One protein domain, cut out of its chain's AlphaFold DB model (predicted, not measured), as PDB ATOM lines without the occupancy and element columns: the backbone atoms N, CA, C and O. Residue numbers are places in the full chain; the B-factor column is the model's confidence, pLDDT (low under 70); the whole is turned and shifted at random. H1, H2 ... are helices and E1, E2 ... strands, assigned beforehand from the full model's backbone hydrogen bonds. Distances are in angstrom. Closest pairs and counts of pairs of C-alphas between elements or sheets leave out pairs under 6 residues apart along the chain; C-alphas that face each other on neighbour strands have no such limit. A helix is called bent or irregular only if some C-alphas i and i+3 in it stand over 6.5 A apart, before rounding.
ATOM      1  N   GLY A 231     118.160 103.533  90.570       71.56
ATOM      2  CA  GLY A 231     116.913 102.913  90.115       71.56
ATOM      3  C   GLY A 231     117.084 101.480  89.613       71.56
ATOM      4  O   GLY A 231     116.136 100.916  89.072       71.56
ATOM      5  N   THR A 232     118.261 100.889  89.816       84.62
ATOM      6  CA  THR A 232     118.503  99.476  89.561       84.62
ATOM      7  C   THR A 232     118.014  98.624  90.727       84.62
ATOM      8  O   THR A 232     117.982  99.046  91.889       84.62
ATOM      9  N   ILE A 233     117.590  97.410  90.385       87.00
ATOM     10  CA  ILE A 233     117.206  96.376  91.337       87.00
ATOM     11  C   ILE A 233     118.172  95.213  91.134       87.00
ATOM     12  O   ILE A 233     118.241  94.650  90.040       87.00
ATOM     13  N   ALA A 234     118.928  94.856  92.171       87.69
ATOM     14  CA  ALA A 234     119.749  93.650  92.144       87.69
ATOM     15  C   ALA A 234     118.910  92.470  92.648       87.69
ATOM     16  O   ALA A 234     118.731  92.282  93.857       87.69
ATOM     17  N   TYR A 235     118.360  91.711  91.701       87.69
ATOM     18  CA  TYR A 235     117.424  90.626  91.977       87.69
ATOM     19  C   TYR A 235     118.075  89.444  92.694       87.69
ATOM     20  O   TYR A 235     119.180  89.031  92.345       87.69
ATOM     21  N   GLY A 236     117.358  88.868  93.665       87.75
ATOM     22  CA  GLY A 236     117.731  87.597  94.294       87.75
ATOM     23  C   GLY A 236     119.078  87.607  95.028       87.75
ATOM     24  O   GLY A 236     119.709  86.560  95.170       87.75
ATOM     25  N   SER A 237     119.530  88.771  95.492       92.19
ATOM     26  CA  SER A 237     120.819  88.907  96.170       92.19
ATOM     27  C   SER A 237     120.798  88.185  97.516       92.19
ATOM     28  O   SER A 237     119.921  88.424  98.351       92.19
ATOM     29  N   THR A 238     121.766  87.294  97.738       94.38
ATOM     30  CA  THR A 238     121.866  86.516  98.976       94.38
ATOM     31  C   THR A 238     122.457  87.349 100.106       94.38
ATOM     32  O   THR A 238     123.366  88.158  99.908       94.38
ATOM     33  N   PHE A 239     121.943  87.140 101.312       96.19
ATOM     34  CA  PHE A 239     122.422  87.775 102.525       96.19
ATOM     35  C   PHE A 239     122.332  86.799 103.693       96.19
ATOM     36  O   PHE A 239     121.274  86.242 103.994       96.19
ATOM     37  N   ARG A 240     123.461  86.613 104.365       96.75
ATOM     38  CA  ARG A 240     123.573  85.875 105.613       96.75
ATOM     39  C   ARG A 240     124.023  86.837 106.695       96.75
ATOM     40  O   ARG A 240     125.012  87.546 106.524       96.75
ATOM     41  N   PHE A 241     123.305  86.812 107.807       96.50
ATOM     42  CA  PHE A 241     123.568  87.631 108.976       96.50
ATOM     43  C   PHE A 241     123.696  86.736 110.192       96.50
ATOM     44  O   PHE A 241     122.836  85.893 110.449       96.50
ATOM     45  N   LYS A 242     124.772  86.920 110.940       95.94
ATOM     46  CA  LYS A 242     125.004  86.233 112.195       95.94
ATOM     47  C   LYS A 242     125.345  87.264 113.255       95.94
ATOM     48  O   LYS A 242     126.235  88.078 113.046       95.94
ATOM     49  N   ILE A 243     124.644  87.207 114.379       92.38
ATOM     50  CA  ILE A 243     124.937  88.013 115.560       92.38
ATOM     51  C   ILE A 243     125.065  87.088 116.766       92.38
ATOM     52  O   ILE A 243     124.164  86.295 117.035       92.38
ATOM     53  N   GLU A 244     126.188  87.192 117.470       90.00
ATOM     54  CA  GLU A 244     126.457  86.487 118.723       90.00
ATOM     55  C   GLU A 244     126.589  87.517 119.845       90.00
ATOM     56  O   GLU A 244     127.567  88.260 119.937       90.00
ATOM     57  N   SER A 245     125.578  87.589 120.705       84.19
ATOM     58  CA  SER A 245     125.554  88.457 121.878       84.19
ATOM     59  C   SER A 245     125.602  87.603 123.133       84.19
ATOM     60  O   SER A 245     124.720  86.786 123.371       84.19
ATOM     61  N   ARG A 246     126.598  87.824 123.990       77.19
ATOM     62  CA  ARG A 246     126.791  87.046 125.227       77.19
ATOM     63  C   ARG A 246     126.080  87.646 126.456       77.19
ATOM     64  O   ARG A 246     126.308  87.191 127.579       77.19
ATOM     65  N   GLY A 247     125.219  88.649 126.250       70.50
ATOM     66  CA  GLY A 247     124.534  89.386 127.321       70.50
ATOM     67  C   GLY A 247     125.493  90.185 128.216       70.50
ATOM     68  O   GLY A 247     126.701  90.204 127.985       70.50
ATOM     69  N   ASN A 248     124.982  90.819 129.274       66.25
ATOM     70  CA  ASN A 248     125.795  91.602 130.225       66.25
ATOM     71  C   ASN A 248     126.542  90.745 131.270       66.25
ATOM     72  O   ASN A 248     126.815  91.199 132.378       66.25
ATOM     73  N   SER A 249     126.878  89.495 130.940       57.84
ATOM     74  CA  SER A 249     127.530  88.570 131.876       57.84
ATOM     75  C   SER A 249     128.970  88.977 132.245       57.84
ATOM     76  O   SER A 249     129.439  88.624 133.326       57.84
ATOM     77  N   LEU A 250     129.665  89.745 131.394       54.81
ATOM     78  CA  LEU A 250     131.013  90.292 131.594       54.81
ATOM     79  C   LEU A 250     131.164  91.682 130.916       54.81
ATOM     80  O   LEU A 250     130.504  91.966 129.920       54.81
ATOM     81  N   PRO A 251     132.089  92.559 131.355       51.78
ATOM     82  CA  PRO A 251     132.301  93.874 130.729       51.78
ATOM     83  C   PRO A 251     132.657  93.818 129.231       51.78
ATOM     84  O   PRO A 251     132.268  94.697 128.471       51.78
ATOM     85  N   SER A 252     133.358  92.764 128.794       51.00
ATOM     86  CA  SER A 252     133.719  92.522 127.390       51.00
ATOM     87  C   SER A 252     132.628  91.815 126.574       51.00
ATOM     88  O   SER A 252     132.822  91.599 125.382       51.00
ATOM     89  N   SER A 253     131.517  91.400 127.195       55.50
ATOM     90  CA  SER A 253     130.454  90.600 126.561       55.50
ATOM     91  C   SER A 253     129.239  91.420 126.112       55.50
ATOM     92  O   SER A 253     128.332  90.877 125.480       55.50
ATOM     93  N   SER A 254     129.232  92.721 126.412       65.12
ATOM     94  CA  SER A 254     128.165  93.663 126.049       65.12
ATOM     95  C   SER A 254     128.172  94.050 124.560       65.12
ATOM     96  O   SER A 254     127.172  94.562 124.052       65.12
ATOM     97  N   HIS A 255     129.268  93.781 123.845       79.69
ATOM     98  CA  HIS A 255     129.428  94.069 122.419       79.69
ATOM     99  C   HIS A 255     129.319  92.773 121.608       79.69
ATOM    100  O   HIS A 255     130.147  91.881 121.806       79.69
ATOM    101  N   PRO A 256     128.314  92.624 120.729       87.06
ATOM    102  CA  PRO A 256     128.134  91.391 119.975       87.06
ATOM    103  C   PRO A 256     129.168  91.237 118.856       87.06
ATOM    104  O   PRO A 256     129.588  92.223 118.246       87.06
ATOM    105  N   ASP A 257     129.520  89.995 118.544       90.69
ATOM    106  CA  ASP A 257     130.220  89.674 117.302       90.69
ATOM    107  C   ASP A 257     129.185  89.597 116.170       90.69
ATOM    108  O   ASP A 257     128.103  89.025 116.343       90.69
ATOM    109  N   ILE A 258     129.483  90.219 115.026       93.31
ATOM    110  CA  ILE A 258     128.568  90.293 113.880       93.31
ATOM    111  C   ILE A 258     129.304  89.860 112.619       93.31
ATOM    112  O   ILE A 258     130.261  90.504 112.202       93.31
ATOM    113  N   ASP A 259     128.798  88.816 111.970       95.44
ATOM    114  CA  ASP A 259     129.286  88.354 110.676       95.44
ATOM    115  C   ASP A 259     128.207  88.528 109.606       95.44
ATOM    116  O   ASP A 259     127.046  88.139 109.774       95.44
ATOM    117  N   MET A 260     128.613  89.089 108.475       96.19
ATOM    118  CA  MET A 260     127.792  89.297 107.291       96.19
ATOM    119  C   MET A 260     128.480  88.673 106.083       96.19
ATOM    120  O   MET A 260     129.675  88.881 105.866       96.19
ATOM    121  N   SER A 261     127.723  87.928 105.281       95.44
ATOM    122  CA  SER A 261     128.214  87.383 104.012       95.44
ATOM    123  C   SER A 261     127.127  87.369 102.942       95.44
ATOM    124  O   SER A 261     125.949  87.215 103.261       95.44
ATOM    125  N   GLY A 262     127.516  87.470 101.673       94.25
ATOM    126  CA  GLY A 262     126.603  87.568 100.533       94.25
ATOM    127  C   GLY A 262     126.917  88.822  99.728       94.25
ATOM    128  O   GLY A 262     128.067  89.019  99.328       94.25
ATOM    129  N   TRP A 263     125.926  89.691  99.521       94.00
ATOM    130  CA  TRP A 263     126.160  90.993  98.882       94.00
ATOM    131  C   TRP A 263     126.832  92.027  99.803       94.00
ATOM    132  O   TRP A 263     127.369  93.017  99.315       94.00
ATOM    133  N   ILE A 264     126.857  91.778 101.116       95.12
ATOM    134  CA  ILE A 264     127.700  92.474 102.101       95.12
ATOM    135  C   ILE A 264     128.603  91.423 102.743       95.12
ATOM    136  O   ILE A 264     128.101  90.435 103.278       95.12
ATOM    137  N   ASN A 265     129.915  91.644 102.717       94.19
ATOM    138  CA  ASN A 265     130.919  90.759 103.302       94.19
ATOM    139  C   ASN A 265     131.736  91.527 104.337       94.19
ATOM    140  O   ASN A 265     132.553  92.381 103.997       94.19
ATOM    141  N   MET A 266     131.481  91.251 105.614       93.38
ATOM    142  CA  MET A 266     132.112  91.960 106.722       93.38
ATOM    143  C   MET A 266     132.052  91.123 107.998       93.38
ATOM    144  O   MET A 266     131.048  90.469 108.261       93.38
ATOM    145  N   SER A 267     133.111  91.186 108.804       92.62
ATOM    146  CA  SER A 267     133.163  90.601 110.145       92.62
ATOM    147  C   SER A 267     133.530  91.696 111.144       92.62
ATOM    148  O   SER A 267     134.502  92.426 110.935       92.62
ATOM    149  N   LEU A 268     132.715  91.851 112.183       90.06
ATOM    150  CA  LEU A 268     132.839  92.869 113.222       90.06
ATOM    151  C   LEU A 268     133.010  92.170 114.567       90.06
ATOM    152  O   LEU A 268     132.094  91.509 115.055       90.06
ATOM    153  N   ILE A 269     134.182  92.343 115.173       86.94
ATOM    154  CA  ILE A 269     134.534  91.728 116.453       86.94
ATOM    155  C   ILE A 269     134.228  92.725 117.566       86.94
ATOM    156  O   ILE A 269     134.733  93.851 117.554       86.94
ATOM    157  N   GLY A 270     133.434  92.321 118.556       80.94
ATOM    158  CA  GLY A 270     132.766  93.250 119.459       80.94
ATOM    159  C   GLY A 270     133.693  94.212 120.201       80.94
ATOM    160  O   GLY A 270     133.511  95.425 120.146       80.94
ATOM    161  N   PHE A 271     134.746  93.695 120.831       76.31
ATOM    162  CA  PHE A 271     135.690  94.523 121.590       76.31
ATOM    163  C   PHE A 271     136.634  95.366 120.711       76.31
ATOM    164  O   PHE A 271     137.227  96.323 121.204       76.31
ATOM    165  N   ARG A 272     136.798  95.011 119.429       76.62
ATOM    166  CA  ARG A 272     137.722  95.692 118.505       76.62
ATOM    167  C   ARG A 272     137.042  96.773 117.680       76.62
ATOM    168  O   ARG A 272     137.619  97.829 117.485       76.62
ATOM    169  N   ASN A 273     135.844  96.486 117.184       82.19
ATOM    170  CA  ASN A 273     135.146  97.341 116.230       82.19
ATOM    171  C   ASN A 273     134.069  98.218 116.887       82.19
ATOM    172  O   ASN A 273     133.533  99.105 116.228       82.19
ATOM    173  N   SER A 274     133.697  97.990 118.153       78.88
ATOM    174  CA  SER A 274     132.661  98.807 118.795       78.88
ATOM    175  C   SER A 274     133.172 100.205 119.147       78.88
ATOM    176  O   SER A 274     134.192 100.337 119.818       78.88
ATOM    177  N   THR A 275     132.398 101.254 118.839       75.00
ATOM    178  CA  THR A 275     132.743 102.639 119.233       75.00
ATOM    179  C   THR A 275     132.740 102.869 120.750       75.00
ATOM    180  O   THR A 275     133.109 103.944 121.209       75.00
ATOM    181  N   LYS A 276     132.228 101.913 121.535       68.00
ATOM    182  CA  LYS A 276     132.237 101.938 123.007       68.00
ATOM    183  C   LYS A 276     133.348 101.057 123.603       68.00
ATOM    184  O   LYS A 276     133.466 100.994 124.824       68.00
ATOM    185  N   GLY A 277     134.124 100.367 122.764       60.06
ATOM    186  CA  GLY A 277     135.241  99.519 123.175       60.06
ATOM    187  C   GLY A 277     136.473 100.317 123.618       60.06
ATOM    188  O   GLY A 277     136.591 101.513 123.369       60.06
ATOM    189  N   PHE A 278     137.416  99.638 124.274       54.16
ATOM    190  CA  PHE A 278     138.634 100.240 124.844       54.16
ATOM    191  C   PHE A 278     139.780 100.454 123.832       54.16
ATOM    192  O   PHE A 278     140.862 100.875 124.234       54.16
ATOM    193  N   ALA A 279     139.575 100.163 122.542       55.56
ATOM    194  CA  ALA A 279     140.613 100.234 121.512       55.56
ATOM    195  C   ALA A 279     140.262 101.277 120.429       55.56
ATOM    196  O   ALA A 279     139.698 100.910 119.401       55.56
ATOM    197  N   PRO A 280     140.577 102.570 120.644       47.50
ATOM    198  CA  PRO A 280     140.259 103.646 119.701       47.50
ATOM    199  C   PRO A 280     141.106 103.653 118.413       47.50
ATOM    200  O   PRO A 280     140.742 104.355 117.478       47.50
ATOM    201  N   ASP A 281     142.181 102.860 118.334       49.69
ATOM    202  CA  ASP A 281     143.160 102.898 117.229       49.69
ATOM    203  C   ASP A 281     143.039 101.721 116.237       49.69
ATOM    204  O   ASP A 281     144.021 101.336 115.599       49.69
ATOM    205  N   TYR A 282     141.870 101.080 116.122       56.34
ATOM    206  CA  TYR A 282     141.700 100.007 115.137       56.34
ATOM    207  C   TYR A 282     141.336 100.573 113.760       56.34
ATOM    208  O   TYR A 282     140.253 101.116 113.568       56.34
ATOM    209  N   ASP A 283     142.242 100.381 112.802       53.91
ATOM    210  CA  ASP A 283     142.055 100.689 111.384       53.91
ATOM    211  C   ASP A 283     141.021  99.706 110.790       53.91
ATOM    212  O   ASP A 283     141.318  98.540 110.503       53.91
ATOM    213  N   GLY A 284     139.748 100.110 110.739       68.31
ATOM    214  CA  GLY A 284     138.652  99.258 110.277       68.31
ATOM    215  C   GLY A 284     137.253  99.816 110.540       68.31
ATOM    216  O   GLY A 284     137.071 100.826 111.209       68.31
ATOM    217  N   ASN A 285     136.234  99.127 110.016       81.06
ATOM    218  CA  ASN A 285     134.841  99.562 110.146       81.06
ATOM    219  C   ASN A 285     134.407  99.569 111.625       81.06
ATOM    220  O   ASN A 285     134.437  98.528 112.293       81.06
ATOM    221  N   CYS A 286     133.988 100.734 112.115       84.00
ATOM    222  CA  CYS A 286     133.490 100.924 113.474       84.00
ATOM    223  C   CYS A 286     131.977 100.714 113.532       84.00
ATOM    224  O   CYS A 286     131.264 101.074 112.595       84.00
ATOM    225  N   TYR A 287     131.466 100.164 114.636       88.88
ATOM    226  CA  TYR A 287     130.039  99.894 114.777       88.88
ATOM    227  C   TYR A 287     129.443 100.253 116.144       88.88
ATOM    228  O   TYR A 287     130.098 100.253 117.191       88.88
ATOM    229  N   GLN A 288     128.140 100.521 116.126       88.06
ATOM    230  CA  GLN A 288     127.273 100.702 117.285       88.06
ATOM    231  C   GLN A 288     126.117  99.711 117.224       88.06
ATOM    232  O   GLN A 288     125.551  99.479 116.157       88.06
ATOM    233  N   VAL A 289     125.749  99.147 118.375       87.31
ATOM    234  CA  VAL A 289     124.551  98.313 118.514       87.31
ATOM    235  C   VAL A 289     123.659  98.880 119.602       87.31
ATOM    236  O   VAL A 289     124.108  99.100 120.727       87.31
ATOM    237  N   ASP A 290     122.392  99.086 119.255       87.38
ATOM    238  CA  ASP A 290     121.297  99.265 120.202       87.38
ATOM    239  C   ASP A 290     120.486  97.968 120.264       87.38
ATOM    240  O   ASP A 290     120.096  97.408 119.235       87.38
ATOM    241  N   ARG A 291     120.251  97.480 121.479       85.38
ATOM    242  CA  ARG A 291     119.554  96.226 121.744       85.38
ATOM    243  C   ARG A 291     118.387  96.499 122.675       85.38
ATOM    244  O   ARG A 291     118.574  97.045 123.756       85.38
ATOM    245  N   LYS A 292     117.195  96.047 122.284       85.62
ATOM    246  CA  LYS A 292     115.982  96.148 123.102       85.62
ATOM    247  C   LYS A 292     115.288  94.804 123.179       85.62
ATOM    248  O   LYS A 292     114.890  94.253 122.152       85.62
ATOM    249  N   ILE A 293     115.120  94.295 124.392       82.88
ATOM    250  CA  ILE A 293     114.387  93.059 124.648       82.88
ATOM    251  C   ILE A 293     113.030  93.425 125.230       82.88
ATOM    252  O   ILE A 293     112.933  94.232 126.147       82.88
ATOM    253  N   GLY A 294     111.976  92.877 124.637       81.12
ATOM    254  CA  GLY A 294     110.615  93.045 125.115       81.12
ATOM    255  C   GLY A 294     110.323  92.199 126.359       81.12
ATOM    256  O   GLY A 294     111.107  91.315 126.723       81.12
ATOM    257  N   PRO A 295     109.163  92.436 126.991       78.81
ATOM    258  CA  PRO A 295     108.736  91.666 128.149       78.81
ATOM    259  C   PRO A 295     108.631  90.173 127.813       78.81
ATOM    260  O   PRO A 295     108.228  89.795 126.709       78.81
ATOM    261  N   LEU A 296     108.997  89.336 128.782       80.56
ATOM    262  CA  LEU A 296     108.857  87.886 128.717       80.56
ATOM    263  C   LEU A 296     107.435  87.502 129.143       80.56
ATOM    264  O   LEU A 296     106.985  87.908 130.213       80.56
ATOM    265  N   THR A 297     106.740  86.719 128.321       83.31
ATOM    266  CA  THR A 297     105.465  86.091 128.705       83.31
ATOM    267  C   THR A 297     105.703  84.605 128.930       83.31
ATOM    268  O   THR A 297     106.260  83.950 128.054       83.31
ATOM    269  N   GLU A 298     105.286  84.082 130.082       84.06
ATOM    270  CA  GLU A 298     105.444  82.672 130.460       84.06
ATOM    271  C   GLU A 298     104.068  81.990 130.532       84.06
ATOM    272  O   GLU A 298     103.107  82.559 131.058       84.06
ATOM    273  N   LYS A 299     103.970  80.758 130.026       84.56
ATOM    274  CA  LYS A 299     102.783  79.906 130.150       84.56
ATOM    275  C   LYS A 299     103.199  78.472 130.475       84.56
ATOM    276  O   LYS A 299     103.905  77.843 129.695       84.56
ATOM    277  N   GLN A 300     102.727  77.934 131.598       81.75
ATOM    278  CA  GLN A 300     102.971  76.535 131.957       81.75
ATOM    279  C   GLN A 300     102.277  75.597 130.953       81.75
ATOM    280  O   GLN A 300     101.080  75.762 130.697       81.75
ATOM    281  N   ILE A 301     103.013  74.628 130.397       82.88
ATOM    282  CA  ILE A 301     102.461  73.575 129.528       82.88
ATOM    283  C   ILE A 301     102.191  72.305 130.346       82.88
ATOM    284  O   ILE A 301     101.084  71.771 130.296       82.88
ATOM    285  N   ASP A 302     103.178  71.849 131.118       82.50
ATOM    286  CA  ASP A 302     103.109  70.674 132.000       82.50
ATOM    287  C   ASP A 302     103.996  70.872 133.245       82.50
ATOM    288  O   ASP A 302     104.518  71.965 133.446       82.50
ATOM    289  N   GLU A 303     104.144  69.870 134.120       76.88
ATOM    290  CA  GLU A 303     104.916  70.005 135.374       76.88
ATOM    291  C   GLU A 303     106.395  70.373 135.169       76.88
ATOM    292  O   GLU A 303     106.997  70.954 136.076       76.88
ATOM    293  N   ASP A 304     106.951  70.075 133.993       78.81
ATOM    294  CA  ASP A 304     108.376  70.184 133.699       78.81
ATOM    295  C   ASP A 304     108.661  71.061 132.461       78.81
ATOM    296  O   ASP A 304     109.810  71.148 132.028       78.81
ATOM    297  N   THR A 305     107.663  71.758 131.901       79.44
ATOM    298  CA  THR A 305     107.802  72.567 130.675       79.44
ATOM    299  C   THR A 305     107.009  73.876 130.737       79.44
ATOM    300  O   THR A 305     105.800  73.891 130.993       79.44
ATOM    301  N   ILE A 306     107.680  74.988 130.417       80.94
ATOM    302  CA  ILE A 306     107.079  76.315 130.221       80.94
ATOM    303  C   ILE A 306     107.257  76.735 128.763       80.94
ATOM    304  O   ILE A 306     108.334  76.593 128.187       80.94
ATOM    305  N   GLU A 307     106.209  77.297 128.175       84.69
ATOM    306  CA  GLU A 307     106.299  78.065 126.939       84.69
ATOM    307  C   GLU A 307     106.645  79.514 127.267       84.69
ATOM    308  O   GLU A 307     105.991  80.144 128.105       84.69
ATOM    309  N   ILE A 308     107.643  80.058 126.577       83.62
ATOM    310  CA  ILE A 308     107.942  81.485 126.616       83.62
ATOM    311  C   ILE A 308     107.627  82.151 125.285       83.62
ATOM    312  O   ILE A 308     107.862  81.579 124.224       83.62
ATOM    313  N   GLU A 309     107.158  83.393 125.346       87.81
ATOM    314  CA  GLU A 309     107.064  84.299 124.204       87.81
ATOM    315  C   GLU A 309     107.872  85.565 124.496       87.81
ATOM    316  O   GLU A 309     107.717  86.184 125.553       87.81
ATOM    317  N   GLN A 310     108.727  85.965 123.550       86.75
ATOM    318  CA  GLN A 310     109.530  87.178 123.676       86.75
ATOM    319  C   GLN A 310     109.793  87.837 122.318       86.75
ATOM    320  O   GLN A 310     109.806  87.192 121.267       86.75
ATOM    321  N   ARG A 311     110.028  89.153 122.352       90.50
ATOM    322  CA  ARG A 311     110.474  89.952 121.207       90.50
ATOM    323  C   ARG A 311     111.860  90.525 121.476       90.50
ATOM    324  O   ARG A 311     112.108  91.013 122.575       90.50
ATOM    325  N   ALA A 312     112.742  90.516 120.487       88.50
ATOM    326  CA  ALA A 312     114.044  91.168 120.561       88.50
ATOM    327  C   ALA A 312     114.278  92.033 119.322       88.50
ATOM    328  O   ALA A 312     113.936  91.645 118.207       88.50
ATOM    329  N   ASN A 313     114.865  93.208 119.538       90.62
ATOM    330  CA  ASN A 313     115.219  94.158 118.495       90.62
ATOM    331  C   ASN A 313     116.709  94.477 118.573       90.62
ATOM    332  O   ASN A 313     117.219  94.785 119.655       90.62
ATOM    333  N   PHE A 314     117.376  94.458 117.425       90.50
ATOM    334  CA  PHE A 314     118.772  94.847 117.276       90.50
ATOM    335  C   PHE A 314     118.884  95.891 116.178       90.50
ATOM    336  O   PHE A 314     118.441  95.658 115.058       90.50
ATOM    337  N   ASN A 315     119.504  97.021 116.487       93.19
ATOM    338  CA  ASN A 315     119.866  98.021 115.494       93.19
ATOM    339  C   ASN A 315     121.383  98.136 115.470       93.19
ATOM    340  O   ASN A 315     121.984  98.639 116.417       93.19
ATOM    341  N   VAL A 316     121.988  97.651 114.393       92.94
ATOM    342  CA  VAL A 316     123.420  97.753 114.124       92.94
ATOM    343  C   VAL A 316     123.636  98.937 113.199       92.94
ATOM    344  O   VAL A 316     122.956  99.071 112.186       92.94
ATOM    345  N   THR A 317     124.586  99.797 113.528       93.31
ATOM    346  CA  THR A 317     125.046 100.884 112.669       93.31
ATOM    347  C   THR A 317     126.547 100.753 112.488       93.31
ATOM    348  O   THR A 317     127.250 100.611 113.480       93.31
ATOM    349  N   VAL A 318     127.029 100.801 111.251       92.06
ATOM    350  CA  VAL A 318     128.442 100.638 110.905       92.06
ATOM    351  C   VAL A 318     128.882 101.799 110.022       92.06
ATOM    352  O   VAL A 318     128.228 102.088 109.016       92.06
ATOM    353  N   ASP A 319     129.997 102.429 110.377       88.19
ATOM    354  CA  ASP A 319     130.699 103.371 109.512       88.19
ATOM    355  C   ASP A 319     131.660 102.571 108.624       88.19
ATOM    356  O   ASP A 319     132.546 101.867 109.114       88.19
ATOM    357  N   VAL A 320     131.425 102.613 107.312       87.50
ATOM    358  CA  VAL A 320     132.157 101.821 106.322       87.50
ATOM    359  C   VAL A 320     133.069 102.726 105.520       87.50
ATOM    360  O   VAL A 320     132.588 103.576 104.777       87.50
ATOM    361  N   GLU A 321     134.375 102.517 105.619       79.56
ATOM    362  CA  GLU A 321     135.363 103.376 104.957       79.56
ATOM    363  C   GLU A 321     135.619 102.976 103.498       79.56
ATOM    364  O   GLU A 321     135.679 103.830 102.612       79.56
ATOM    365  N   HIS A 322     135.681 101.666 103.231       81.50
ATOM    366  CA  HIS A 322     135.989 101.092 101.916       81.50
ATOM    367  C   HIS A 322     134.850 100.189 101.403       81.50
ATOM    368  O   HIS A 322     134.906  98.964 101.567       81.50
ATOM    369  N   PRO A 323     133.789 100.758 100.792       84.88
ATOM    370  CA  PRO A 323     132.635  99.990 100.323       84.88
ATOM    371  C   PRO A 323     132.973  98.955  99.247       84.88
ATOM    372  O   PRO A 323     132.342  97.904  99.193       84.88
ATOM    373  N   ASP A 324     133.980  99.220  98.418       80.88
ATOM    374  CA  ASP A 324     134.446  98.341  97.341       80.88
ATOM    375  C   ASP A 324     135.004  97.002  97.843       80.88
ATOM    376  O   ASP A 324     134.958  96.005  97.124       80.88
ATOM    377  N   LYS A 325     135.488  96.961  99.089       83.12
ATOM    378  CA  LYS A 325     135.966  95.734  99.745       83.12
ATOM    379  C   LYS A 325     134.851  94.949 100.438       83.12
ATOM    380  O   LYS A 325     135.044  93.783 100.771       83.12
ATOM    381  N   VAL A 326     133.712  95.592 100.693       89.25
ATOM    382  CA  VAL A 326     132.613  95.052 101.508       89.25
ATOM    383  C   VAL A 326     131.451  94.594 100.634       89.25
ATOM    384  O   VAL A 326     130.836  93.562 100.901       89.25
ATOM    385  N   ILE A 327     131.122  95.363  99.601       91.38
ATOM    386  CA  ILE A 327     129.963  95.125  98.750       91.38
ATOM    387  C   ILE A 327     130.331  94.128  97.653       91.38
ATOM    388  O   ILE A 327     131.352  94.256  96.987       91.38
ATOM    389  N   ASN A 328     129.454  93.158  97.424       89.88
ATOM    390  CA  ASN A 328     129.555  92.207  96.328       89.88
ATOM    391  C   ASN A 328     128.263  92.220  95.506       89.88
ATOM    392  O   ASN A 328     127.331  91.457  95.755       89.88
ATOM    393  N   LEU A 329     128.215  93.118  94.524       87.06
ATOM    394  CA  LEU A 329     127.141  93.211  93.543       87.06
ATOM    395  C   LEU A 329     127.721  92.902  92.167       87.06
ATOM    396  O   LEU A 329     128.355  93.761  91.558       87.06
ATOM    397  N   LEU A 330     127.521  91.672  91.688       79.69
ATOM    398  CA  LEU A 330     128.157  91.167  90.464       79.69
ATOM    399  C   LEU A 330     127.917  92.074  89.246       79.69
ATOM    400  O   LEU A 330     128.843  92.335  88.486       79.69
ATOM    401  N   ALA A 331     126.699  92.594  89.084       78.50
ATOM    402  CA  ALA A 331     126.355  93.462  87.957       78.50
ATOM    403  C   ALA A 331     126.970  94.871  88.060       78.50
ATOM    404  O   ALA A 331     127.167  95.526  87.042       78.50
ATOM    405  N   GLN A 332     127.303  95.335  89.268       80.50
ATOM    406  CA  GLN A 332     127.841  96.675  89.523       80.50
ATOM    407  C   GLN A 332     129.318  96.658  89.940       80.50
ATOM    408  O   GLN A 332     129.855  97.687  90.355       80.50
ATOM    409  N   GLN A 333     129.998  95.512  89.828       77.50
ATOM    410  CA  GLN A 333     131.340  95.310  90.374       77.50
ATOM    411  C   GLN A 333     132.362  96.314  89.825       77.50
ATOM    412  O   GLN A 333     133.201  96.828  90.567       77.50
ATOM    413  N   GLU A 334     132.260  96.662  88.542       70.56
ATOM    414  CA  GLU A 334     133.145  97.644  87.912       70.56
ATOM    415  C   GLU A 334     132.972  99.068  88.454       70.56
ATOM    416  O   GLU A 334     133.899  99.882  88.345       70.56
ATOM    417  N   TYR A 335     131.809  99.358  89.046       77.62
ATOM    418  CA  TYR A 335     131.419 100.679  89.521       77.62
ATOM    419  C   TYR A 335     131.624 100.872  91.030       77.62
ATOM    420  O   TYR A 335     131.636 102.007  91.505       77.62
ATOM    421  N   LEU A 336     131.854  99.792  91.786       78.19
ATOM    422  CA  LEU A 336     132.040  99.850  93.243       78.19
ATOM    423  C   LEU A 336     133.201 100.756  93.667       78.19
ATOM    424  O   LEU A 336     133.112 101.447  94.673       78.19
ATOM    425  N   LYS A 337     134.265 100.817  92.866       72.31
ATOM    426  CA  LYS A 337     135.440 101.664  93.127       72.31
ATOM    427  C   LYS A 337     135.181 103.171  93.060       72.31
ATOM    428  O   LYS A 337     136.054 103.942  93.441       72.31
ATOM    429  N   PHE A 338     134.033 103.594  92.526       75.12
ATOM    430  CA  PHE A 338     133.636 105.004  92.522       75.12
ATOM    431  C   PHE A 338     132.854 105.383  93.786       75.12
ATOM    432  O   PHE A 338     132.593 106.567  94.006       75.12
ATOM    433  N   LEU A 339     132.499 104.402  94.622       78.12
ATOM    434  CA  LEU A 339     131.841 104.637  95.896       78.12
ATOM    435  C   LEU A 339     132.859 105.101  96.939       78.12
ATOM    436  O   LEU A 339     133.905 104.488  97.135       78.12
ATOM    437  N   ARG A 340     132.507 106.169  97.644       78.31
ATOM    438  CA  ARG A 340     133.156 106.622  98.871       78.31
ATOM    439  C   ARG A 340     132.431 106.006 100.066       78.31
ATOM    440  O   ARG A 340     131.229 105.733  99.979       78.31
ATOM    441  N   GLY A 341     133.158 105.853 101.173       78.06
ATOM    442  CA  GLY A 341     132.648 105.416 102.468       78.06
ATOM    443  C   GLY A 341     131.258 105.949 102.837       78.06
ATOM    444  O   GLY A 341     130.801 107.001 102.371       78.06
ATOM    445  N   GLY A 342     130.562 105.180 103.662       87.38
ATOM    446  CA  GLY A 342     129.143 105.341 103.923       87.38
ATOM    447  C   GLY A 342     128.711 104.726 105.244       87.38
ATOM    448  O   GLY A 342     129.528 104.291 106.049       87.38
ATOM    449  N   LYS A 343     127.400 104.689 105.459       91.50
ATOM    450  CA  LYS A 343     126.788 104.222 106.700       91.50
ATOM    451  C   LYS A 343     125.853 103.058 106.420       91.50
ATOM    452  O   LYS A 343     124.876 103.208 105.683       91.50
ATOM    453  N   LEU A 344     126.149 101.911 107.018       94.62
ATOM    454  CA  LEU A 344     125.317 100.715 106.976       94.62
ATOM    455  C   LEU A 344     124.468 100.653 108.246       94.62
ATOM    456  O   LEU A 344     124.988 100.753 109.351       94.62
ATOM    457  N   SER A 345     123.163 100.481 108.090       95.69
ATOM    458  CA  SER A 345     122.210 100.278 109.177       95.69
ATOM    459  C   SER A 345     121.475  98.961 108.963       95.69
ATOM    460  O   SER A 345     120.905  98.730 107.898       95.69
ATOM    461  N   ILE A 346     121.485  98.096 109.972       96.56
ATOM    462  CA  ILE A 346     120.767  96.820 109.967       96.56
ATOM    463  C   ILE A 346     119.832  96.808 111.163       96.56
ATOM    464  O   ILE A 346     120.277  96.883 112.306       96.56
ATOM    465  N   SER A 347     118.537  96.703 110.894       96.62
ATOM    466  CA  SER A 347     117.500  96.581 111.910       96.62
ATOM    467  C   SER A 347     116.904  95.183 111.858       96.62
ATOM    468  O   SER A 347     116.371  94.766 110.830       96.62
ATOM    469  N   VAL A 348     117.022  94.454 112.960       95.69
ATOM    470  CA  VAL A 348     116.500  93.102 113.138       95.69
ATOM    471  C   VAL A 348     115.410  93.150 114.194       95.69
ATOM    472  O   VAL A 348     115.672  93.553 115.326       95.69
ATOM    473  N   ASP A 349     114.214  92.700 113.842       95.06
ATOM    474  CA  ASP A 349     113.073  92.556 114.747       95.06
ATOM    475  C   ASP A 349     112.642  91.093 114.724       95.06
ATOM    476  O   ASP A 349     112.236  90.590 113.677       95.06
ATOM    477  N   VAL A 350     112.772  90.400 115.853       93.69
ATOM    478  CA  VAL A 350     112.393  88.991 115.985       93.69
ATOM    479  C   VAL A 350     111.391  88.805 117.107       93.69
ATOM    480  O   VAL A 350     111.556  89.320 118.212       93.69
ATOM    481  N   LYS A 351     110.377  87.993 116.837       92.75
ATOM    482  CA  LYS A 351     109.449  87.440 117.813       92.75
ATOM    483  C   LYS A 351     109.584  85.925 117.790       92.75
ATOM    484  O   LYS A 351     109.571  85.309 116.726       92.75
ATOM    485  N   TYR A 352     109.710  85.323 118.964       89.31
ATOM    486  CA  TYR A 352     109.892  83.885 119.066       89.31
ATOM    487  C   TYR A 352     109.096  83.286 120.219       89.31
ATOM    488  O   TYR A 352     108.833  83.948 121.228       89.31
ATOM    489  N   ARG A 353     108.731  82.015 120.038       88.31
ATOM    490  CA  ARG A 353     108.191  81.144 121.075       88.31
ATOM    491  C   ARG A 353     109.075  79.926 121.238       88.31
ATOM    492  O   ARG A 353     109.513  79.333 120.247       88.31
ATOM    493  N   ALA A 354     109.356  79.571 122.482       84.12
ATOM    494  CA  ALA A 354     110.194  78.427 122.798       84.12
ATOM    495  C   ALA A 354     109.645  77.661 123.995       84.12
ATOM    496  O   ALA A 354     109.211  78.253 124.981       84.12
ATOM    497  N   GLU A 355     109.730  76.341 123.908       82.00
ATOM    498  CA  GLU A 355     109.515  75.442 125.032       82.00
ATOM    499  C   GLU A 355     110.818  75.336 125.822       82.00
ATOM    500  O   GLU A 355     111.891  75.064 125.265       82.00
ATOM    501  N   ILE A 356     110.727  75.571 127.126       76.12
ATOM    502  CA  ILE A 356     111.841  75.511 128.059       76.12
ATOM    503  C   ILE A 356     111.564  74.399 129.072       76.12
ATOM    504  O   ILE A 356     110.566  74.477 129.796       76.12
ATOM    505  N   PRO A 357     112.457  73.398 129.174       69.81
ATOM    506  CA  PRO A 357     112.431  72.449 130.275       69.81
ATOM    507  C   PRO A 357     112.653  73.188 131.599       69.81
ATOM    508  O   PRO A 357     113.652  73.887 131.782       69.81
ATOM    509  N   CYS A 358     111.717  73.037 132.523       65.06
ATOM    510  CA  CYS A 358     111.782  73.579 133.866       65.06
ATOM    511  C   CYS A 358     112.643  72.666 134.729       65.06
ATOM    512  O   CYS A 358     112.162  71.702 135.320       65.06
ATOM    513  N   PHE A 359     113.929  72.972 134.836       59.44
ATOM    514  CA  PHE A 359     114.748  72.358 135.871       59.44
ATOM    515  C   PHE A 359     114.360  72.985 137.214       59.44
ATOM    516  O   PHE A 359     114.684  74.143 137.472       59.44
ATOM    517  N   LYS A 360     113.657  72.222 138.064       52.28
ATOM    518  CA  LYS A 360     113.185  72.661 139.395       52.28
ATOM    519  C   LYS A 360     114.300  73.199 140.317       52.28
ATOM    520  O   LYS A 360     113.975  73.916 141.254       52.28
ATOM    521  N   ASP A 361     115.576  72.947 139.998       54.41
ATOM    522  CA  ASP A 361     116.736  73.288 140.836       54.41
ATOM    523  C   ASP A 361     117.825  74.148 140.151       54.41
ATOM    524  O   ASP A 361     118.922  74.281 140.696       54.41
ATOM    525  N   THR A 362     117.589  74.736 138.968       55.06
ATOM    526  CA  THR A 362     118.602  75.609 138.330       55.06
ATOM    527  C   THR A 362     118.060  76.987 137.976       55.06
ATOM    528  O   THR A 362     117.096  77.101 137.227       55.06
ATOM    529  N   ASP A 363     118.760  78.044 138.398       57.16
ATOM    530  CA  ASP A 363     118.464  79.440 138.036       57.16
ATOM    531  C   ASP A 363     118.812  79.785 136.567       57.16
ATOM    532  O   ASP A 363     118.879  80.952 136.187       57.16
ATOM    533  N   MET A 364     119.069  78.792 135.715       58.19
ATOM    534  CA  MET A 364     119.411  78.981 134.306       58.19
ATOM    535  C   MET A 364     118.259  78.535 133.418       58.19
ATOM    536  O   MET A 364     117.698  77.461 133.619       58.19
ATOM    537  N   PHE A 365     117.965  79.317 132.382       63.00
ATOM    538  CA  PHE A 365     117.067  78.873 131.325       63.00
ATOM    539  C   PHE A 365     117.690  79.116 129.950       63.00
ATOM    540  O   PHE A 365     118.247  80.175 129.654       63.00
ATOM    541  N   GLY A 366     117.620  78.093 129.103       61.91
ATOM    542  CA  GLY A 366     117.948  78.175 127.686       61.91
ATOM    543  C   GLY A 366     116.684  77.959 126.872       61.91
ATOM    544  O   GLY A 366     115.826  77.177 127.274       61.91
ATOM    545  N   THR A 367     116.567  78.617 125.722       62.16
ATOM    546  CA  THR A 367     115.541  78.260 124.739       62.16
ATOM    547  C   THR A 367     115.765  76.806 124.354       62.16
ATOM    548  O   THR A 367     116.799  76.492 123.756       62.16
ATOM    549  N   GLY A 368     114.841  75.926 124.743       64.38
ATOM    550  CA  GLY A 368     114.854  74.529 124.342       64.38
ATOM    551  C   GLY A 368     114.473  74.420 122.872       64.38
ATOM    552  O   GLY A 368     115.235  74.797 121.980       64.38
ATOM    553  N   LYS A 369     113.275  73.909 122.596       73.88
ATOM    554  CA  LYS A 369     112.771  73.783 121.227       73.88
ATOM    555  C   LYS A 369     112.010  75.051 120.842       73.88
ATOM    556  O   LYS A 369     111.004  75.380 121.461       73.88
ATOM    557  N   LEU A 370     112.477  75.759 119.811       78.31
ATOM    558  CA  LEU A 370     111.705  76.842 119.192       78.31
ATOM    559  C   LEU A 370     110.436  76.259 118.561       78.31
ATOM    560  O   LEU A 370     110.526  75.416 117.664       78.31
ATOM    561  N   SER A 371     109.274  76.714 119.020       82.06
ATOM    562  CA  SER A 371     107.977  76.381 118.430       82.06
ATOM    563  C   SER A 371     107.613  77.363 117.314       82.06
ATOM    564  O   SER A 371     107.058  76.960 116.293       82.06
ATOM    565  N   GLU A 372     108.003  78.635 117.453       88.94
ATOM    566  CA  GLU A 372     107.748  79.683 116.466       88.94
ATOM    567  C   GLU A 372     108.900  80.697 116.420       88.94
ATOM    568  O   GLU A 372     109.457  81.078 117.448       88.94
ATOM    569  N   LEU A 373     109.250  81.158 115.219       91.25
ATOM    570  CA  LEU A 373     110.188  82.258 114.995       91.25
ATOM    571  C   LEU A 373     109.681  83.060 113.802       91.25
ATOM    572  O   LEU A 373     109.526  82.499 112.718       91.25
ATOM    573  N   THR A 374     109.415  84.345 114.009       95.38
ATOM    574  CA  THR A 374     108.969  85.291 112.980       95.38
ATOM    575  C   THR A 374     109.681  86.626 113.157       95.38
ATOM    576  O   THR A 374     110.153  86.949 114.248       95.38
ATOM    577  N   GLY A 375     109.796  87.416 112.095       95.12
ATOM    578  CA  GLY A 375     110.454  88.712 112.193       95.12
ATOM    579  C   GLY A 375     110.851  89.309 110.855       95.12
ATOM    580  O   GLY A 375     110.458  88.819 109.797       95.12
ATOM    581  N   THR A 376     111.671  90.354 110.909       96.75
ATOM    582  CA  THR A 376     112.217  91.025 109.725       96.75
ATOM    583  C   THR A 376     113.663  91.462 109.940       96.75
ATOM    584  O   THR A 376     114.056  91.813 111.052       96.75
ATOM    585  N   ILE A 377     114.440  91.464 108.856       96.94
ATOM    586  CA  ILE A 377     115.731  92.144 108.748       96.94
ATOM    587  C   ILE A 377     115.595  93.232 107.693       96.94
ATOM    588  O   ILE A 377     115.296  92.944 106.536       96.94
ATOM    589  N   ASN A 378     115.850  94.473 108.086       97.06
ATOM    590  CA  ASN A 378     115.908  95.621 107.194       97.06
ATOM    591  C   ASN A 378     117.352  96.106 107.110       97.06
ATOM    592  O   ASN A 378     117.952  96.457 108.125       97.06
ATOM    593  N   ILE A 379     117.893  96.130 105.899       96.69
ATOM    594  CA  ILE A 379     119.248  96.567 105.587       96.69
ATOM    595  C   ILE A 379     119.149  97.861 104.801       96.69
ATOM    596  O   ILE A 379     118.419  97.952 103.813       96.69
ATOM    597  N   ASP A 380     119.907  98.850 105.239       95.25
ATOM    598  CA  ASP A 380     119.975 100.165 104.640       95.25
ATOM    599  C   ASP A 380     121.426 100.627 104.589       95.25
ATOM    600  O   ASP A 380     122.039 100.905 105.619       95.25
ATOM    601  N   PHE A 381     121.981 100.697 103.385       93.75
ATOM    602  CA  PHE A 381     123.353 101.121 103.173       93.75
ATOM    603  C   PHE A 381     123.386 102.422 102.376       93.75
ATOM    604  O   PHE A 381     123.144 102.434 101.170       93.75
ATOM    605  N   SER A 382     123.700 103.523 103.054       91.06
ATOM    606  CA  SER A 382     123.879 104.839 102.441       91.06
ATOM    607  C   SER A 382     125.343 105.056 102.060       91.06
ATOM    608  O   SER A 382     126.219 104.982 102.916       91.06
ATOM    609  N   LEU A 383     125.609 105.334 100.787       87.12
ATOM    610  CA  LEU A 383     126.937 105.414 100.177       87.12
ATOM    611  C   LEU A 383     127.101 106.738  99.432       87.12
ATOM    612  O   LEU A 383     126.137 107.258  98.866       87.12
ATOM    613  N   GLY A 384     128.312 107.289  99.422       81.06
ATOM    614  CA  GLY A 384     128.649 108.447  98.591       81.06
ATOM    615  C   GLY A 384     129.358 108.033  97.305       81.06
ATOM    616  O   GLY A 384     129.891 106.933  97.225       81.06
ATOM    617  N   PHE A 385     129.441 108.936  96.333       75.50
ATOM    618  CA  PHE A 385     130.401 108.838  95.234       75.50
ATOM    619  C   PHE A 385     131.597 109.761  95.474       75.50
ATOM    620  O   PHE A 385     131.476 110.820  96.102       75.50
ATOM    621  N   PHE A 386     132.762 109.380  94.955       63.22
ATOM    622  CA  PHE A 386     133.909 110.283  94.892       63.22
ATOM    623  C   PHE A 386     133.580 111.504  94.019       63.22
ATOM    624  O   PHE A 386     133.168 111.352  92.874       63.22
ATOM    625  N   GLY A 387     133.791 112.716  94.545       53.62
ATOM    626  CA  GLY A 387     133.534 113.977  93.833       53.62
ATOM    627  C   GLY A 387     132.169 114.633  94.094       53.62
ATOM    628  O   GLY A 387     131.938 115.732  93.600       53.62
ATOM    629  N   GLU A 388     131.281 114.026  94.892       59.66
ATOM    630  CA  GLU A 388     130.036 114.670  95.347       59.66
ATOM    631  C   GLU A 388     130.148 115.215  96.790       59.66
ATOM    632  O   GLU A 388     130.844 114.658  97.656       59.66
ATOM    633  N   ASN A 389     129.431 116.317  97.062       48.16
ATOM    634  CA  ASN A 389     129.326 116.925  98.395       48.16
ATOM    635  C   ASN A 389     128.728 115.935  99.418       48.16
ATOM    636  O   ASN A 389     127.982 115.020  99.075       48.16
ATOM    637  N   SER A 390     129.088 116.091 100.695       46.06
ATOM    638  CA  SER A 390     128.690 115.202 101.799       46.06
ATOM    639  C   SER A 390     127.164 115.044 101.924       46.06
ATOM    640  O   SER A 390     126.457 116.046 101.986       46.06
ATOM    641  N   GLY A 391     126.677 113.797 102.015       48.38
ATOM    642  CA  GLY A 391     125.246 113.480 102.188       48.38
ATOM    643  C   GLY A 391     124.827 112.035 101.871       48.38
ATOM    644  O   GLY A 391     123.753 111.613 102.285       48.38
ATOM    645  N   GLY A 392     125.683 111.258 101.196       56.91
ATOM    646  CA  GLY A 392     125.287 109.975 100.605       56.91
ATOM    647  C   GLY A 392     124.420 110.227  99.371       56.91
ATOM    648  O   GLY A 392     123.505 111.038  99.405       56.91
ATOM    649  N   SER A 393     124.727 109.582  98.253       72.94
ATOM    650  CA  SER A 393     124.032 109.785  96.977       72.94
ATOM    651  C   SER A 393     123.301 108.544  96.487       72.94
ATOM    652  O   SER A 393     122.346 108.662  95.711       72.94
ATOM    653  N   VAL A 394     123.664 107.372  97.012       85.69
ATOM    654  CA  VAL A 394     122.995 106.093  96.758       85.69
ATOM    655  C   VAL A 394     122.651 105.423  98.078       85.69
ATOM    656  O   VAL A 394     123.421 105.453  99.031       85.69
ATOM    657  N   ARG A 395     121.479 104.797  98.120       89.88
ATOM    658  CA  ARG A 395     120.979 104.009  99.240       89.88
ATOM    659  C   ARG A 395     120.602 102.625  98.739       89.88
ATOM    660  O   ARG A 395     119.687 102.505  97.928       89.88
ATOM    661  N   LEU A 396     121.291 101.598  99.211       92.38
ATOM    662  CA  LEU A 396     120.973 100.201  98.929       92.38
ATOM    663  C   LEU A 396     120.053  99.694 100.036       92.38
ATOM    664  O   LEU A 396     120.434  99.710 101.205       92.38
ATOM    665  N   VAL A 397     118.837  99.284  99.682       94.31
ATOM    666  CA  VAL A 397     117.829  98.850 100.658       94.31
ATOM    667  C   VAL A 397     117.374  97.433 100.357       94.31
ATOM    668  O   VAL A 397     116.918  97.156  99.247       94.31
ATOM    669  N   GLN A 398     117.424  96.565 101.362       95.62
ATOM    670  CA  GLN A 398     116.903  95.202 101.296       95.62
ATOM    671  C   GLN A 398     116.073  94.916 102.550       95.62
ATOM    672  O   GLN A 398     116.487  95.248 103.658       95.62
ATOM    673  N   ALA A 399     114.906  94.301 102.379       95.81
ATOM    674  CA  ALA A 399     114.067  93.838 103.480       95.81
ATOM    675  C   ALA A 399     113.829  92.337 103.316       95.81
ATOM    676  O   ALA A 399     113.487  91.883 102.224       95.81
ATOM    677  N   LEU A 400     114.043  91.573 104.383       96.44
ATOM    678  CA  LEU A 400     113.956  90.117 104.385       96.44
ATOM    679  C   LEU A 400     113.104  89.646 105.563       96.44
ATOM    680  O   LEU A 400     113.223  90.161 106.674       96.44
ATOM    681  N   GLU A 401     112.263  88.644 105.331       96.12
ATOM    682  CA  GLU A 401     111.449  88.032 106.383       96.12
ATOM    683  C   GLU A 401     112.235  86.949 107.123       96.12
ATOM    684  O   GLU A 401     112.862  86.084 106.512       96.12
ATOM    685  N   ILE A 402     112.154  86.963 108.450       94.19
ATOM    686  CA  ILE A 402     112.707  85.931 109.326       94.19
ATOM    687  C   ILE A 402     111.620  84.900 109.600       94.19
ATOM    688  O   ILE A 402     110.507  85.247 109.996       94.19
ATOM    689  N   ASN A 403     111.958  83.623 109.444       93.38
ATOM    690  CA  ASN A 403     111.111  82.515 109.855       93.38
ATOM    691  C   ASN A 403     111.941  81.296 110.289       93.38
ATOM    692  O   ASN A 403     113.162  81.249 110.135       93.38
ATOM    693  N   SER A 404     111.275  80.266 110.805       89.00
ATOM    694  CA  SER A 404     111.923  79.035 111.277       89.00
ATOM    695  C   SER A 404     112.638  78.212 110.192       89.00
ATOM    696  O   SER A 404     113.409  77.317 110.532       89.00
ATOM    697  N   LYS A 405     112.412  78.481 108.897       90.12
ATOM    698  CA  LYS A 405     113.089  77.770 107.796       90.12
ATOM    699  C   LYS A 405     114.432  78.393 107.437       90.12
ATOM    700  O   LYS A 405     115.332  77.678 107.012       90.12
ATOM    701  N   ASN A 406     114.545  79.710 107.574       90.75
ATOM    702  CA  ASN A 406     115.692  80.486 107.105       90.75
ATOM    703  C   ASN A 406     116.546  81.056 108.247       90.75
ATOM    704  O   ASN A 406     117.522  81.762 108.004       90.75
ATOM    705  N   SER A 407     116.168  80.759 109.493       92.25
ATOM    706  CA  SER A 407     116.815  81.303 110.678       92.25
ATOM    707  C   SER A 407     116.927  80.294 111.809       92.25
ATOM    708  O   SER A 407     116.087  79.412 111.981       92.25
ATOM    709  N   LYS A 408     117.968  80.465 112.621       89.56
ATOM    710  CA  LYS A 408     118.180  79.767 113.887       89.56
ATOM    711  C   LYS A 408     118.412  80.805 114.970       89.56
ATOM    712  O   LYS A 408     119.222  81.707 114.781       89.56
ATOM    713  N   LEU A 409     117.714  80.654 116.087       87.44
ATOM    714  CA  LEU A 409     117.863  81.504 117.256       87.44
ATOM    715  C   LEU A 409     118.187  80.621 118.461       87.44
ATOM    716  O   LEU A 409     117.503  79.636 118.725       87.44
ATOM    717  N   HIS A 410     119.221  80.983 119.202       83.69
ATOM    718  CA  HIS A 410     119.489  80.425 120.517       83.69
ATOM    719  C   HIS A 410     119.505  81.575 121.508       83.69
ATOM    720  O   HIS A 410     120.307  82.491 121.361       83.69
ATOM    721  N   ALA A 411     118.625  81.539 122.506       77.69
ATOM    722  CA  ALA A 411     118.656  82.500 123.595       77.69
ATOM    723  C   ALA A 411     118.923  81.785 124.924       77.69
ATOM    724  O   ALA A 411     118.411  80.693 125.177       77.69
ATOM    725  N   ARG A 412     119.780  82.362 125.766       75.06
ATOM    726  CA  ARG A 412     120.164  81.794 127.067       75.06
ATOM    727  C   ARG A 412     120.212  82.901 128.099       75.06
ATOM    728  O   ARG A 412     120.867  83.901 127.851       75.06
ATOM    729  N   ALA A 413     119.571  82.733 129.243       68.12
ATOM    730  CA  ALA A 413     119.681  83.679 130.346       68.12
ATOM    731  C   ALA A 413     120.340  83.014 131.552       68.12
ATOM    732  O   ALA A 413     120.133  81.828 131.833       68.12
ATOM    733  N   PHE A 414     121.127  83.806 132.273       56.12
ATOM    734  CA  PHE A 414     121.753  83.411 133.524       56.12
ATOM    735  C   PHE A 414     121.022  84.125 134.665       56.12
ATOM    736  O   PHE A 414     121.056  85.351 134.741       56.12
ATOM    737  N   SER A 415     120.401  83.344 135.548       55.22
ATOM    738  CA  SER A 415     119.722  83.747 136.784       55.22
ATOM    739  C   SER A 415     118.291  84.296 136.667       55.22
ATOM    740  O   SER A 415     118.062  85.356 136.092       55.22
ATOM    741  N   LYS A 416     117.332  83.619 137.328       50.94
ATOM    742  CA  LYS A 416     116.041  84.199 137.772       50.94
ATOM    743  C   LYS A 416     116.207  85.069 139.036       50.94
ATOM    744  O   LYS A 416     115.318  85.850 139.362       50.94
ATOM    745  N   GLN A 417     117.332  84.947 139.747       45.09
ATOM    746  CA  GLN A 417     117.605  85.620 141.016       45.09
ATOM    747  C   GLN A 417     118.553  86.822 140.804       45.09
ATOM    748  O   GLN A 417     119.746  86.662 140.553       45.09
ATOM    749  N   ASN A 418     118.016  88.039 140.941       39.88
ATOM    750  CA  ASN A 418     118.727  89.325 141.089       39.88
ATOM    751  C   ASN A 418     119.323  90.056 139.866       39.88
ATOM    752  O   ASN A 418     119.972  91.080 140.070       39.88
ATOM    753  N   VAL A 419     119.063  89.654 138.619       51.19
ATOM    754  CA  VAL A 419     119.381  90.491 137.441       51.19
ATOM    755  C   VAL A 419     118.163  90.541 136.526       51.19
ATOM    756  O   VAL A 419     117.506  89.521 136.334       51.19
ATOM    757  N   ASP A 420     117.836  91.724 135.998       57.31
ATOM    758  CA  ASP A 420     116.772  91.878 135.008       57.31
ATOM    759  C   ASP A 420     117.067  90.930 133.835       57.31
ATOM    760  O   ASP A 420     118.084  91.056 133.151       57.31
ATOM    761  N   ILE A 421     116.207  89.928 133.639       58.34
ATOM    762  CA  ILE A 421     116.352  88.876 132.619       58.34
ATOM    763  C   ILE A 421     116.573  89.486 131.223       58.34
ATOM    764  O   ILE A 421     117.210  88.887 130.354       58.34
ATOM    765  N   GLN A 422     116.064  90.702 131.012       61.09
ATOM    766  CA  GLN A 422     116.232  91.470 129.784       61.09
ATOM    767  C   GLN A 422     117.694  91.882 129.525       61.09
ATOM    768  O   GLN A 422     118.087  92.026 128.370       61.09
ATOM    769  N   GLU A 423     118.527  92.030 130.554       59.75
ATOM    770  CA  GLU A 423     119.930  92.448 130.421       59.75
ATOM    771  C   GLU A 423     120.911  91.263 130.335       59.75
ATOM    772  O   GLU A 423     121.966  91.358 129.695       59.75
ATOM    773  N   SER A 424     120.569  90.123 130.945       63.84
ATOM    774  CA  SER A 424     121.436  88.933 131.026       63.84
ATOM    775  C   SER A 424     121.254  87.933 129.879       63.84
ATOM    776  O   SER A 424     122.038  86.988 129.762       63.84
ATOM    777  N   LEU A 425     120.264  88.137 129.004       73.25
ATOM    778  CA  LEU A 425     120.004  87.247 127.877       73.25
ATOM    779  C   LEU A 425     121.176  87.279 126.879       73.25
ATOM    780  O   LEU A 425     121.495  88.324 126.314       73.25
ATOM    781  N   ALA A 426     121.795  86.139 126.615       78.25
ATOM    782  CA  ALA A 426     122.641  85.892 125.458       78.25
ATOM    783  C   ALA A 426     121.763  85.484 124.265       78.25
ATOM    784  O   ALA A 426     120.811  84.727 124.447       78.25
ATOM    785  N   ILE A 427     122.055  85.996 123.069       84.06
ATOM    786  CA  ILE A 427     121.342  85.686 121.826       84.06
ATOM    787  C   ILE A 427     122.354  85.362 120.728       84.06
ATOM    788  O   ILE A 427     123.154  86.224 120.373       84.06
ATOM    789  N   ASP A 428     122.221  84.177 120.138       88.94
ATOM    790  CA  ASP A 428     122.871  83.793 118.889       88.94
ATOM    791  C   ASP A 428     121.795  83.668 117.803       88.94
ATOM    792  O   ASP A 428     120.974  82.746 117.830       88.94
ATOM    793  N   LEU A 429     121.772  84.603 116.854       90.50
ATOM    794  CA  LEU A 429     120.870  84.570 115.703       90.50
ATOM    795  C   LEU A 429     121.690  84.345 114.436       90.50
ATOM    796  O   LEU A 429     122.620  85.094 114.150       90.50
ATOM    797  N   ILE A 430     121.307  83.335 113.660       94.00
ATOM    798  CA  ILE A 430     121.825  83.072 112.318       94.00
ATOM    799  C   ILE A 430     120.646  83.151 111.360       94.00
ATOM    800  O   ILE A 430     119.696  82.388 111.501       94.00
ATOM    801  N   PHE A 431     120.728  84.039 110.382       95.50
ATOM    802  CA  PHE A 431     119.769  84.209 109.299       95.50
ATOM    803  C   PHE A 431     120.470  83.984 107.959       95.50
ATOM    804  O   PHE A 431     121.595  84.449 107.763       95.50
ATOM    805  N   GLU A 432     119.794  83.325 107.024       95.81
ATOM    806  CA  GLU A 432     120.224  83.198 105.633       95.81
ATOM    807  C   GLU A 432     119.024  83.352 104.702       95.81
ATOM    808  O   GLU A 432     118.062  82.597 104.787       95.81
ATOM    809  N   GLY A 433     119.071  84.317 103.791       93.75
ATOM    810  CA  GLY A 433     117.982  84.549 102.853       93.75
ATOM    811  C   GLY A 433     118.432  85.226 101.570       93.75
ATOM    812  O   GLY A 433     119.591  85.599 101.399       93.75
ATOM    813  N   SER A 434     117.486  85.379 100.653       94.00
ATOM    814  CA  SER A 434     117.680  86.073  99.385       94.00
ATOM    815  C   SER A 434     116.524  87.025  99.147       94.00
ATOM    816  O   SER A 434     115.373  86.676  99.416       94.00
ATOM    817  N   GLY A 435     116.816  88.192  98.595       92.44
ATOM    818  CA  GLY A 435     115.797  89.160  98.223       92.44
ATOM    819  C   GLY A 435     116.371  90.264  97.356       92.44
ATOM    820  O   GLY A 435     117.581  90.348  97.145       92.44
ATOM    821  N   ASP A 436     115.495  91.125  96.870       93.50
ATOM    822  CA  ASP A 436     115.881  92.171  95.936       93.50
ATOM    823  C   ASP A 436     116.466  93.378  96.671       93.50
ATOM    824  O   ASP A 436     115.922  93.844  97.679       93.50
ATOM    825  N   ILE A 437     117.573  93.906  96.151       91.81
ATOM    826  CA  ILE A 437     118.172  95.144  96.651       91.81
ATOM    827  C   ILE A 437     117.676  96.285  95.783       91.81
ATOM    828  O   ILE A 437     117.882  96.292  94.572       91.81
ATOM    829  N   ASN A 438     117.044  97.264  96.416       91.62
ATOM    830  CA  ASN A 438     116.584  98.475  95.760       91.62
ATOM    831  C   ASN A 438     117.646  99.564  95.892       91.62
ATOM    832  O   ASN A 438     117.915 100.023  97.006       91.62
ATOM    833  N   CYS A 439     118.191 100.021  94.768       88.88
ATOM    834  CA  CYS A 439     119.178 101.091  94.741       88.88
ATOM    835  C   CYS A 439     118.476 102.446  94.519       88.88
ATOM    836  O   CYS A 439     117.964 102.753  93.439       88.88
ATOM    837  N   LYS A 440     118.386 103.262  95.575       84.62
ATOM    838  CA  LYS A 440     117.648 104.537  95.597       84.62
ATOM    839  C   LYS A 440     118.598 105.729  95.629       84.62
ATOM    840  O   LYS A 440     119.636 105.679  96.276       84.62
ATOM    841  N   LYS A 441     118.202 106.843  95.008       76.31
ATOM    842  CA  LYS A 441     118.899 108.128  95.161       76.31
ATOM    843  C   LYS A 441     118.511 108.785  96.489       76.31
ATOM    844  O   LYS A 441     117.320 108.889  96.791       76.31
ATOM    845  N   ILE A 442     119.496 109.268  97.239       67.81
ATOM    846  CA  ILE A 442     119.272 110.154  98.390       67.81
ATOM    847  C   ILE A 442     119.184 111.589  97.846       67.81
ATOM    848  O   ILE A 442     119.996 111.985  97.007       67.81
TER     849      ILE A 442
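This is residues 231 to 442 of the 443 residues of an uncharacterized protein of Pseudomonas juntendi (UniProt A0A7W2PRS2). One twisted sheet is folded over on itself into two walls, partly face to face with their strands crossed, like a flattened tube; E4, E5, E6, E7, E9 and E10 make one wall, and E1, E2, E3, E8, E11 and E12 the other, joined where E10 pairs with E12. Short helices lie at the margins: H2 and H3 at one end of the long axis, H1 beside E3 and E4, and H4 between E4 and E11; the hairpin of E5 and E6 makes the other end. The printed part has 212 residues, with elements in the order E1 E2 E3 H1 E4 E5 E6 H2 H3 E7 E8 E9 E10 E11 H4 E12; the class is mostly strand, and the neighbour strands are antiparallel. It is compact, with a radius of gyration of the C-alphas of 19.2 A, and only just elongated, spanning 65 by 38 by 22 A.

E1, residues 233 to 245, begins at C-alpha (117.206, 96.376, 91.337), runs 32.6 A and bends by 74 degrees at residue 236. E2 is 257 to 262, E3 266 to 268, H1 270 to 273, E4 286 to 293 and E5 297 to 302. E6, 305 to 320, runs 45.2 A. H2 is 323 to 326 and H3 330 to 338. E7, 339 to 357, is the longest strand, 50.9 A. E8 is 364 to 366; E9, 369 to 385, runs 47.1 A; E10 is 394 to 403, E11 407 to 414 and H4 421 to 424. E12, 426 to 441, runs 37.8 A and ends at C-alpha (118.899, 108.128, 95.161).

E1, E2 and E3 form a meander, each strand the antiparallel neighbour of the one before; N 242 and O 259 are 2.8 A apart, N 260 and O 266 2.8 A. On the other side of E1 lies E12, with N 239 and O 433 at 2.8 A. E4 and E5 lie on one side of E6, N 290 to O 315 being 2.9 A and N 299 to O 307 2.9 A; E7 lies on the other side, N 314 to O 348 2.9 A. E9 is the antiparallel neighbour of E7, N 347 to O 378 2.8 A, and forms a hairpin with E10, N 379 to O 398 2.8 A. E10 and E11 lie on one side of E12, with N 397 to O 438 at 2.9 A and N 410 to O 428 at 2.8 A. E8 is an edge strand beside E11, N 413 to O 365 2.9 A. The closest C-alphas of E3 and E4, Leu 268 and Tyr 287, are 7.7 A apart. H2 and H3 touch, Asp 324 and Leu 336 being closest by C-alphas at 5.0 A. H3 only grazes the sheet and is irregular, C-alphas 331 and 334 being 8.0 A apart; 1 of its 5 O i to N i+4 pairs and 3 of its 6 O i to N i+3 pairs are within hydrogen-bond range, while H1, H2 and H4 are too short for an O i to N i+4 pair. H4 stands at the sheet's level.

The C-alphas farthest apart, Glu 303 and Gly 387, are 66.9 A apart. The printed part has no cut. The links E1 to E2 and H1 to E4 are long. The mean pLDDT of the printed part is 80.3; residues 248 to 254, 276 to 284, 357 to 368, 386 to 392, 413 to 424 and 442 are under 70.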